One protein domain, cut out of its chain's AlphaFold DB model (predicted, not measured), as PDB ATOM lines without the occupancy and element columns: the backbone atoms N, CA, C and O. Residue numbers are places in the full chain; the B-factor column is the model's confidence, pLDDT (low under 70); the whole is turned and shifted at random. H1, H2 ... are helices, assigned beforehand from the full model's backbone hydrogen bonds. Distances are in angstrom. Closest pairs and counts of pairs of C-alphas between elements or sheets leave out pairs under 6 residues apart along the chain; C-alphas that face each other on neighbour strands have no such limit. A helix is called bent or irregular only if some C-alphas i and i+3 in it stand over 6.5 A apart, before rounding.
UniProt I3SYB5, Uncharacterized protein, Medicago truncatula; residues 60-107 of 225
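AT A GLANCE: This is residues 60 to 107 of the 225 residues of an uncharacterized protein of Medicago truncatula (UniProt I3SYB5). What is the shape? H2 is in the middle; H1 crosses it steeply on one side, and H3 folds back from H2's end as a V-shaped hairpin, while residues 68 to 81 make a wide loop. What is printed? The 48 residues, all helix by class, hold H1, H2 and H3 in chain order and no named strand; they are only just compact, close to loose, with a radius of gyration of the C-alphas of 11.2 A, and span 31 by 20 by 16 A.

IN THESE COORDINATES: Where is the longest helix? H2, residues 82 to 95, measures 19.8 A from C-alpha 82 at (61.907, -0.889, 86.318). Where are the others? H1, residues 60 to 67, measures 10.3 A from C-alpha 60 at (50.945, -14.890, 84.477). H3, residues 97 to 106, measures 16.6 A and is irregular: C-alphas 98 and 101 are 7.2 A apart.

HOW THE PARTS SIT: What touches H2? H1 touches it, the closest C-alphas being those of Ala 65 and Val 88, 5.5 A apart, at a steep tilt of 68 degrees, only just short of about perpendicular, opposite ways. H3 touches residues 89 to 93 of H2 alone, the closest C-alphas being those of Ser 100 and Leu 93, 5.5 A apart, in a helical hairpin at a steep tilt of 40 degrees; H1 and H3 are apart. How are the backbones? Every O i to N i+4 pair is within hydrogen-bond range in H1 and H2; in H3 1 of 6 is, beside 3 of 7 O i to N i+3 pairs.

THE WHOLE: How far does it reach? The two C-alphas farthest apart, of Asp 73 and Gly 107, are 33.1 A apart. Which links are long? H1 to H2 is a long link, H2 to H3 a tight one, and the printed part has no cut. Where is confidence low? Residues 70 to 77 and 104 to 107 have pLDDT under 70.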
ATOM      1  N   HIS A  60      52.149 -14.937  83.643       90.50
ATOM      2  CA  HIS A  60      50.945 -14.890  84.477       90.50
ATOM      3  C   HIS A  60      51.228 -14.426  85.917       90.50
ATOM      4  O   HIS A  60      50.413 -13.702  86.474       90.50
ATOM      5  N   ILE A  61      52.390 -14.762  86.491       90.56
ATOM      6  CA  ILE A  61      52.817 -14.286  87.819       90.56
ATOM      7  C   ILE A  61      53.179 -12.802  87.752       90.56
ATOM      8  O   ILE A  61      52.810 -12.032  88.633       90.56
ATOM      9  N   ILE A  62      53.823 -12.378  86.659       89.44
ATOM     10  CA  ILE A  62      54.050 -10.956  86.379       89.44
ATOM     11  C   ILE A  62      52.702 -10.219  86.311       89.44
ATOM     12  O   ILE A  62      52.517  -9.226  87.004       89.44
ATOM     13  N   ALA A  63      51.734 -10.718  85.533       87.81
ATOM     14  CA  ALA A  63      50.410 -10.100  85.423       87.81
ATOM     15  C   ALA A  63      49.652 -10.057  86.765       87.81
ATOM     16  O   ALA A  63      48.989  -9.063  87.061       87.81
ATOM     17  N   GLU A  64      49.770 -11.094  87.595       87.31
ATOM     18  CA  GLU A  64      49.167 -11.139  88.929       87.31
ATOM     19  C   GLU A  64      49.782 -10.093  89.875       87.31
ATOM     20  O   GLU A  64      49.049  -9.323  90.493       87.31
ATOM     21  N   ALA A  65      51.113  -9.992  89.922       88.62
ATOM     22  CA  ALA A  65      51.812  -8.983  90.715       88.62
ATOM     23  C   ALA A  65      51.497  -7.551  90.241       88.62
ATOM     24  O   ALA A  65      51.214  -6.674  91.054       88.62
ATOM     25  N   ILE A  66      51.466  -7.299  88.927       86.88
ATOM     26  CA  ILE A  66      51.051  -5.992  88.386       86.88
ATOM     27  C   ILE A  66      49.588  -5.682  88.747       86.88
ATOM     28  O   ILE A  66      49.262  -4.528  89.025       86.88
ATOM     29  N   SER A  67      48.719  -6.697  88.831       83.06
ATOM     30  CA  SER A  67      47.323  -6.514  89.252       83.06
ATOM     31  C   SER A  67      47.200  -5.997  90.688       83.06
ATOM     32  O   SER A  67      46.287  -5.226  90.965       83.06
ATOM     33  N   THR A  68      48.093  -6.372  91.615       81.12
ATOM     34  CA  THR A  68      47.976  -5.962  93.028       81.12
ATOM     35  C   THR A  68      48.435  -4.526  93.319       81.12
ATOM     36  O   THR A  68      48.294  -4.055  94.452       81.12
ATOM     37  N   ILE A  69      48.936  -3.789  92.319       81.88
ATOM     38  CA  ILE A  69      49.408  -2.404  92.469       81.88
ATOM     39  C   ILE A  69      48.223  -1.421  92.411       81.88
ATOM     40  O   ILE A  69      47.905  -0.843  91.373       81.88
ATOM     41  N   ARG A  70      47.594  -1.190  93.571       62.81
ATOM     42  CA  ARG A  70      46.360  -0.388  93.756       62.81
ATOM     43  C   ARG A  70      46.411   1.083  93.287       62.81
ATOM     44  O   ARG A  70      45.386   1.754  93.344       62.81
ATOM     45  N   GLU A  71      47.570   1.600  92.878       60.03
ATOM     46  CA  GLU A  71      47.775   3.011  92.495       60.03
ATOM     47  C   GLU A  71      47.723   3.267  90.975       60.03
ATOM     48  O   GLU A  71      47.612   4.422  90.564       60.03
ATOM     49  N   PHE A  72      47.796   2.231  90.127       56.84
ATOM     50  CA  PHE A  72      47.816   2.407  88.670       56.84
ATOM     51  C   PHE A  72      46.444   2.212  88.027       56.84
ATOM     52  O   PHE A  72      46.022   1.099  87.714       56.84
ATOM     53  N   ASP A  73      45.789   3.335  87.743       53.53
ATOM     54  CA  ASP A  73      44.538   3.379  86.992       53.53
ATOM     55  C   ASP A  73      44.768   2.910  85.534       53.53
ATOM     56  O   ASP A  73      45.292   3.626  84.680       53.53
ATOM     57  N   ILE A  74      44.401   1.652  85.261       54.22
ATOM     58  CA  ILE A  74      44.181   1.059  83.926       54.22
ATOM     59  C   ILE A  74      45.427   0.986  82.994       54.22
ATOM     60  O   ILE A  74      45.284   0.726  81.799       54.22
ATOM     61  N   ARG A  75      46.680   1.101  83.475       65.06
ATOM     62  CA  ARG A  75      47.887   1.045  82.594       65.06
ATOM     63  C   ARG A  75      48.299  -0.353  82.070       65.06
ATOM     64  O   ARG A  75      49.476  -0.598  81.811       65.06
ATOM     65  N   TRP A  76      47.333  -1.236  81.814       62.78
ATOM     66  CA  TRP A  76      47.510  -2.574  81.215       62.78
ATOM     67  C   TRP A  76      48.138  -2.579  79.805       62.78
ATOM     68  O   TRP A  76      48.517  -3.633  79.304       62.78
ATOM     69  N   SER A  77      48.223  -1.421  79.146       62.84
ATOM     70  CA  SER A  77      48.692  -1.255  77.762       62.84
ATOM     71  C   SER A  77      50.125  -0.718  77.625       62.84
ATOM     72  O   SER A  77      50.584  -0.494  76.505       62.84
ATOM     73  N   GLY A  78      50.837  -0.482  78.733       77.19
ATOM     74  CA  GLY A  78      52.227  -0.014  78.711       77.19
ATOM     75  C   GLY A  78      53.254  -1.141  78.887       77.19
ATOM     76  O   GLY A  78      52.927  -2.178  79.462       77.19
ATOM     77  N   PRO A  79      54.518  -0.943  78.467       83.12
ATOM     78  CA  PRO A  79      55.612  -1.806  78.907       83.12
ATOM     79  C   PRO A  79      55.785  -1.718  80.433       83.12
ATOM     80  O   PRO A  79      55.437  -0.708  81.054       83.12
ATOM     81  N   ILE A  80      56.346  -2.775  81.023       85.44
ATOM     82  CA  ILE A  80      56.681  -2.838  82.452       85.44
ATOM     83  C   ILE A  80      57.873  -1.910  82.715       85.44
ATOM     84  O   ILE A  80      58.898  -1.997  82.036       85.44
ATOM     85  N   THR A  81      57.741  -1.012  83.687       87.50
ATOM     86  CA  THR A  81      58.818  -0.111  84.122       87.50
ATOM     87  C   THR A  81      59.750  -0.796  85.132       87.50
ATOM     88  O   THR A  81      59.345  -1.760  85.782       87.50
ATOM     89  N   PRO A  82      60.984  -0.295  85.347       87.25
ATOM     90  CA  PRO A  82      61.907  -0.889  86.318       87.25
ATOM     91  C   PRO A  82      61.339  -1.000  87.744       87.25
ATOM     92  O   PRO A  82      61.519  -2.030  88.381       87.25
ATOM     93  N   LYS A  83      60.584   0.004  88.217       86.25
ATOM     94  CA  LYS A  83      59.937  -0.018  89.546       86.25
ATOM     95  C   LYS A  83      58.833  -1.082  89.645       86.25
ATOM     96  O   LYS A  83      58.614  -1.668  90.698       86.25
ATOM     97  N   GLU A  84      58.122  -1.329  88.550       87.94
ATOM     98  CA  GLU A  84      57.121  -2.395  88.489       87.94
ATOM     99  C   GLU A  84      57.781  -3.778  88.456       87.94
ATOM    100  O   GLU A  84      57.260  -4.699  89.074       87.94
ATOM    101  N   MET A  85      58.950  -3.919  87.818       89.38
ATOM    102  CA  MET A  85      59.736  -5.157  87.886       89.38
ATOM    103  C   MET A  85      60.278  -5.415  89.300       89.38
ATOM    104  O   MET A  85      60.142  -6.525  89.799       89.38
ATOM    105  N   GLU A  86      60.789  -4.389  89.987       89.69
ATOM    106  CA  GLU A  86      61.217  -4.482  91.394       89.69
ATOM    107  C   GLU A  86      60.072  -4.971  92.306       89.69
ATOM    108  O   GLU A  86      60.264  -5.847  93.149       89.69
ATOM    109  N   TYR A  87      58.849  -4.469  92.093       89.94
ATOM    110  CA  TYR A  87      57.660  -4.963  92.796       89.94
ATOM    111  C   TYR A  87      57.338  -6.425  92.444       89.94
ATOM    112  O   TYR A  87      57.020  -7.208  93.337       89.94
ATOM    113  N   VAL A  88      57.429  -6.815  91.166       90.38
ATOM    114  CA  VAL A  88      57.227  -8.206  90.719       90.38
ATOM    115  C   VAL A  88      58.245  -9.145  91.373       90.38
ATOM    116  O   VAL A  88      57.864 -10.216  91.837       90.38
ATOM    117  N   GLU A  89      59.513  -8.747  91.480       90.50
ATOM    118  CA  GLU A  89      60.556  -9.518  92.165       90.50
ATOM    119  C   GLU A  89      60.239  -9.692  93.658       90.50
ATOM    120  O   GLU A  89      60.240 -10.817  94.161       90.50
ATOM    121  N   GLN A  90      59.867  -8.614  94.359       90.38
ATOM    122  CA  GLN A  90      59.435  -8.678  95.762       90.38
ATOM    123  C   GLN A  90      58.176  -9.548  95.952       90.38
ATOM    124  O   GLN A  90      58.083 -10.294  96.927       90.38
ATOM    125  N   TYR A  91      57.221  -9.488  95.018       91.00
ATOM    126  CA  TYR A  91      56.000 -10.299  95.031       91.00
ATOM    127  C   TYR A  91      56.308 -11.789  94.841       91.00
ATOM    128  O   TYR A  91      55.788 -12.627  95.575       91.00
ATOM    129  N   VAL A  92      57.197 -12.125  93.901       91.94
ATOM    130  CA  VAL A  92      57.659 -13.499  93.658       91.94
ATOM    131  C   VAL A  92      58.417 -14.047  94.865       91.94
ATOM    132  O   VAL A  92      58.090 -15.135  95.329       91.94
ATOM    133  N   LEU A  93      59.360 -13.288  95.433       89.06
ATOM    134  CA  LEU A  93      60.087 -13.691  96.645       89.06
ATOM    135  C   LEU A  93      59.154 -13.902  97.850       89.06
ATOM    136  O   LEU A  93      59.431 -14.751  98.696       89.06
ATOM    137  N   ALA A  94      58.049 -13.154  97.929       87.50
ATOM    138  CA  ALA A  94      57.055 -13.310  98.984       87.50
ATOM    139  C   ALA A  94      56.109 -14.502  98.758       87.50
ATOM    140  O   ALA A  94      55.832 -15.219  99.716       87.50
ATOM    141  N   LYS A  95      55.589 -14.698  97.538       89.25
ATOM    142  CA  LYS A  95      54.481 -15.630  97.251       89.25
ATOM    143  C   LYS A  95      54.897 -16.940  96.578       89.25
ATOM    144  O   LYS A  95      54.288 -17.965  96.855       89.25
ATOM    145  N   TYR A  96      55.911 -16.909  95.718       89.19
ATOM    146  CA  TYR A  96      56.326 -18.040  94.884       89.19
ATOM    147  C   TYR A  96      57.838 -18.315  95.023       89.19
ATOM    148  O   TYR A  96      58.618 -18.070  94.089       89.19
ATOM    149  N   PRO A  97      58.288 -18.796  96.200       82.81
ATOM    150  CA  PRO A  97      59.705 -19.001  96.498       82.81
ATOM    151  C   PRO A  97      60.388 -20.024  95.576       82.81
ATOM    152  O   PRO A  97      61.609 -20.005  95.443       82.81
ATOM    153  N   GLU A  98      59.641 -20.883  94.877       84.06
ATOM    154  CA  GLU A  98      60.170 -21.782  93.848       84.06
ATOM    155  C   GLU A  98      60.824 -21.039  92.667       84.06
ATOM    156  O   GLU A  98      61.713 -21.593  92.013       84.06
ATOM    157  N   TYR A  99      60.458 -19.771  92.440       84.25
ATOM    158  CA  TYR A  99      61.092 -18.896  91.452       84.25
ATOM    159  C   TYR A  99      62.137 -17.927  92.052       84.25
ATOM    160  O   TYR A  99      62.698 -17.135  91.297       84.25
ATOM    161  N   SER A 100      62.482 -17.988  93.352       76.81
ATOM    162  CA  SER A 100      63.494 -17.079  93.950       76.81
ATOM    163  C   SER A 100      64.848 -17.165  93.232       76.81
ATOM    164  O   SER A 100      65.466 -16.155  92.893       76.81
ATOM    165  N   ARG A 101      65.241 -18.393  92.869       77.81
ATOM    166  CA  ARG A 101      66.455 -18.727  92.107       77.81
ATOM    167  C   ARG A 101      66.530 -18.040  90.736       77.81
ATOM    168  O   ARG A 101      67.609 -17.974  90.151       77.81
ATOM    169  N   LEU A 102      65.404 -17.558  90.202       73.88
ATOM    170  CA  LEU A 102      65.364 -16.815  88.940       73.88
ATOM    171  C   LEU A 102      65.852 -15.369  89.118       73.88
ATOM    172  O   LEU A 102      66.436 -14.807  88.197       73.88
ATOM    173  N   ILE A 103      65.642 -14.806  90.311       71.12
ATOM    174  CA  ILE A 103      65.936 -13.416  90.685       71.12
ATOM    175  C   ILE A 103      67.361 -13.307  91.248       71.12
ATOM    176  O   ILE A 103      68.148 -12.468  90.821       71.12
ATOM    177  N   GLU A 104      67.741 -14.234  92.133       64.25
ATOM    178  CA  GLU A 104      69.078 -14.315  92.754       64.25
ATOM    179  C   GLU A 104      70.234 -14.468  91.737       64.25
ATOM    180  O   GLU A 104      71.405 -14.287  92.069       64.25
ATOM    181  N   GLY A 105      69.925 -14.836  90.490       54.53
ATOM    182  CA  GLY A 105      70.909 -15.284  89.511       54.53
ATOM    183  C   GLY A 105      71.780 -14.205  88.860       54.53
ATOM    184  O   GLY A 105      72.740 -14.591  88.192       54.53
ATOM    185  N   ASP A 106      71.470 -12.906  88.962       50.69
ATOM    186  CA  ASP A 106      72.074 -11.859  88.101       50.69
ATOM    187  C   ASP A 106      72.785 -10.706  88.837       50.69
ATOM    188  O   ASP A 106      72.781  -9.561  88.395       50.69
ATOM    189  N   GLY A 107      73.453 -11.003  89.957       49.47
ATOM    190  CA  GLY A 107      74.496 -10.142  90.547       49.47
ATOM    191  C   GLY A 107      74.028  -8.854  91.242       49.47
ATOM    192  O   GLY A 107      74.759  -8.327  92.074       49.47
TER     193      GLY A 107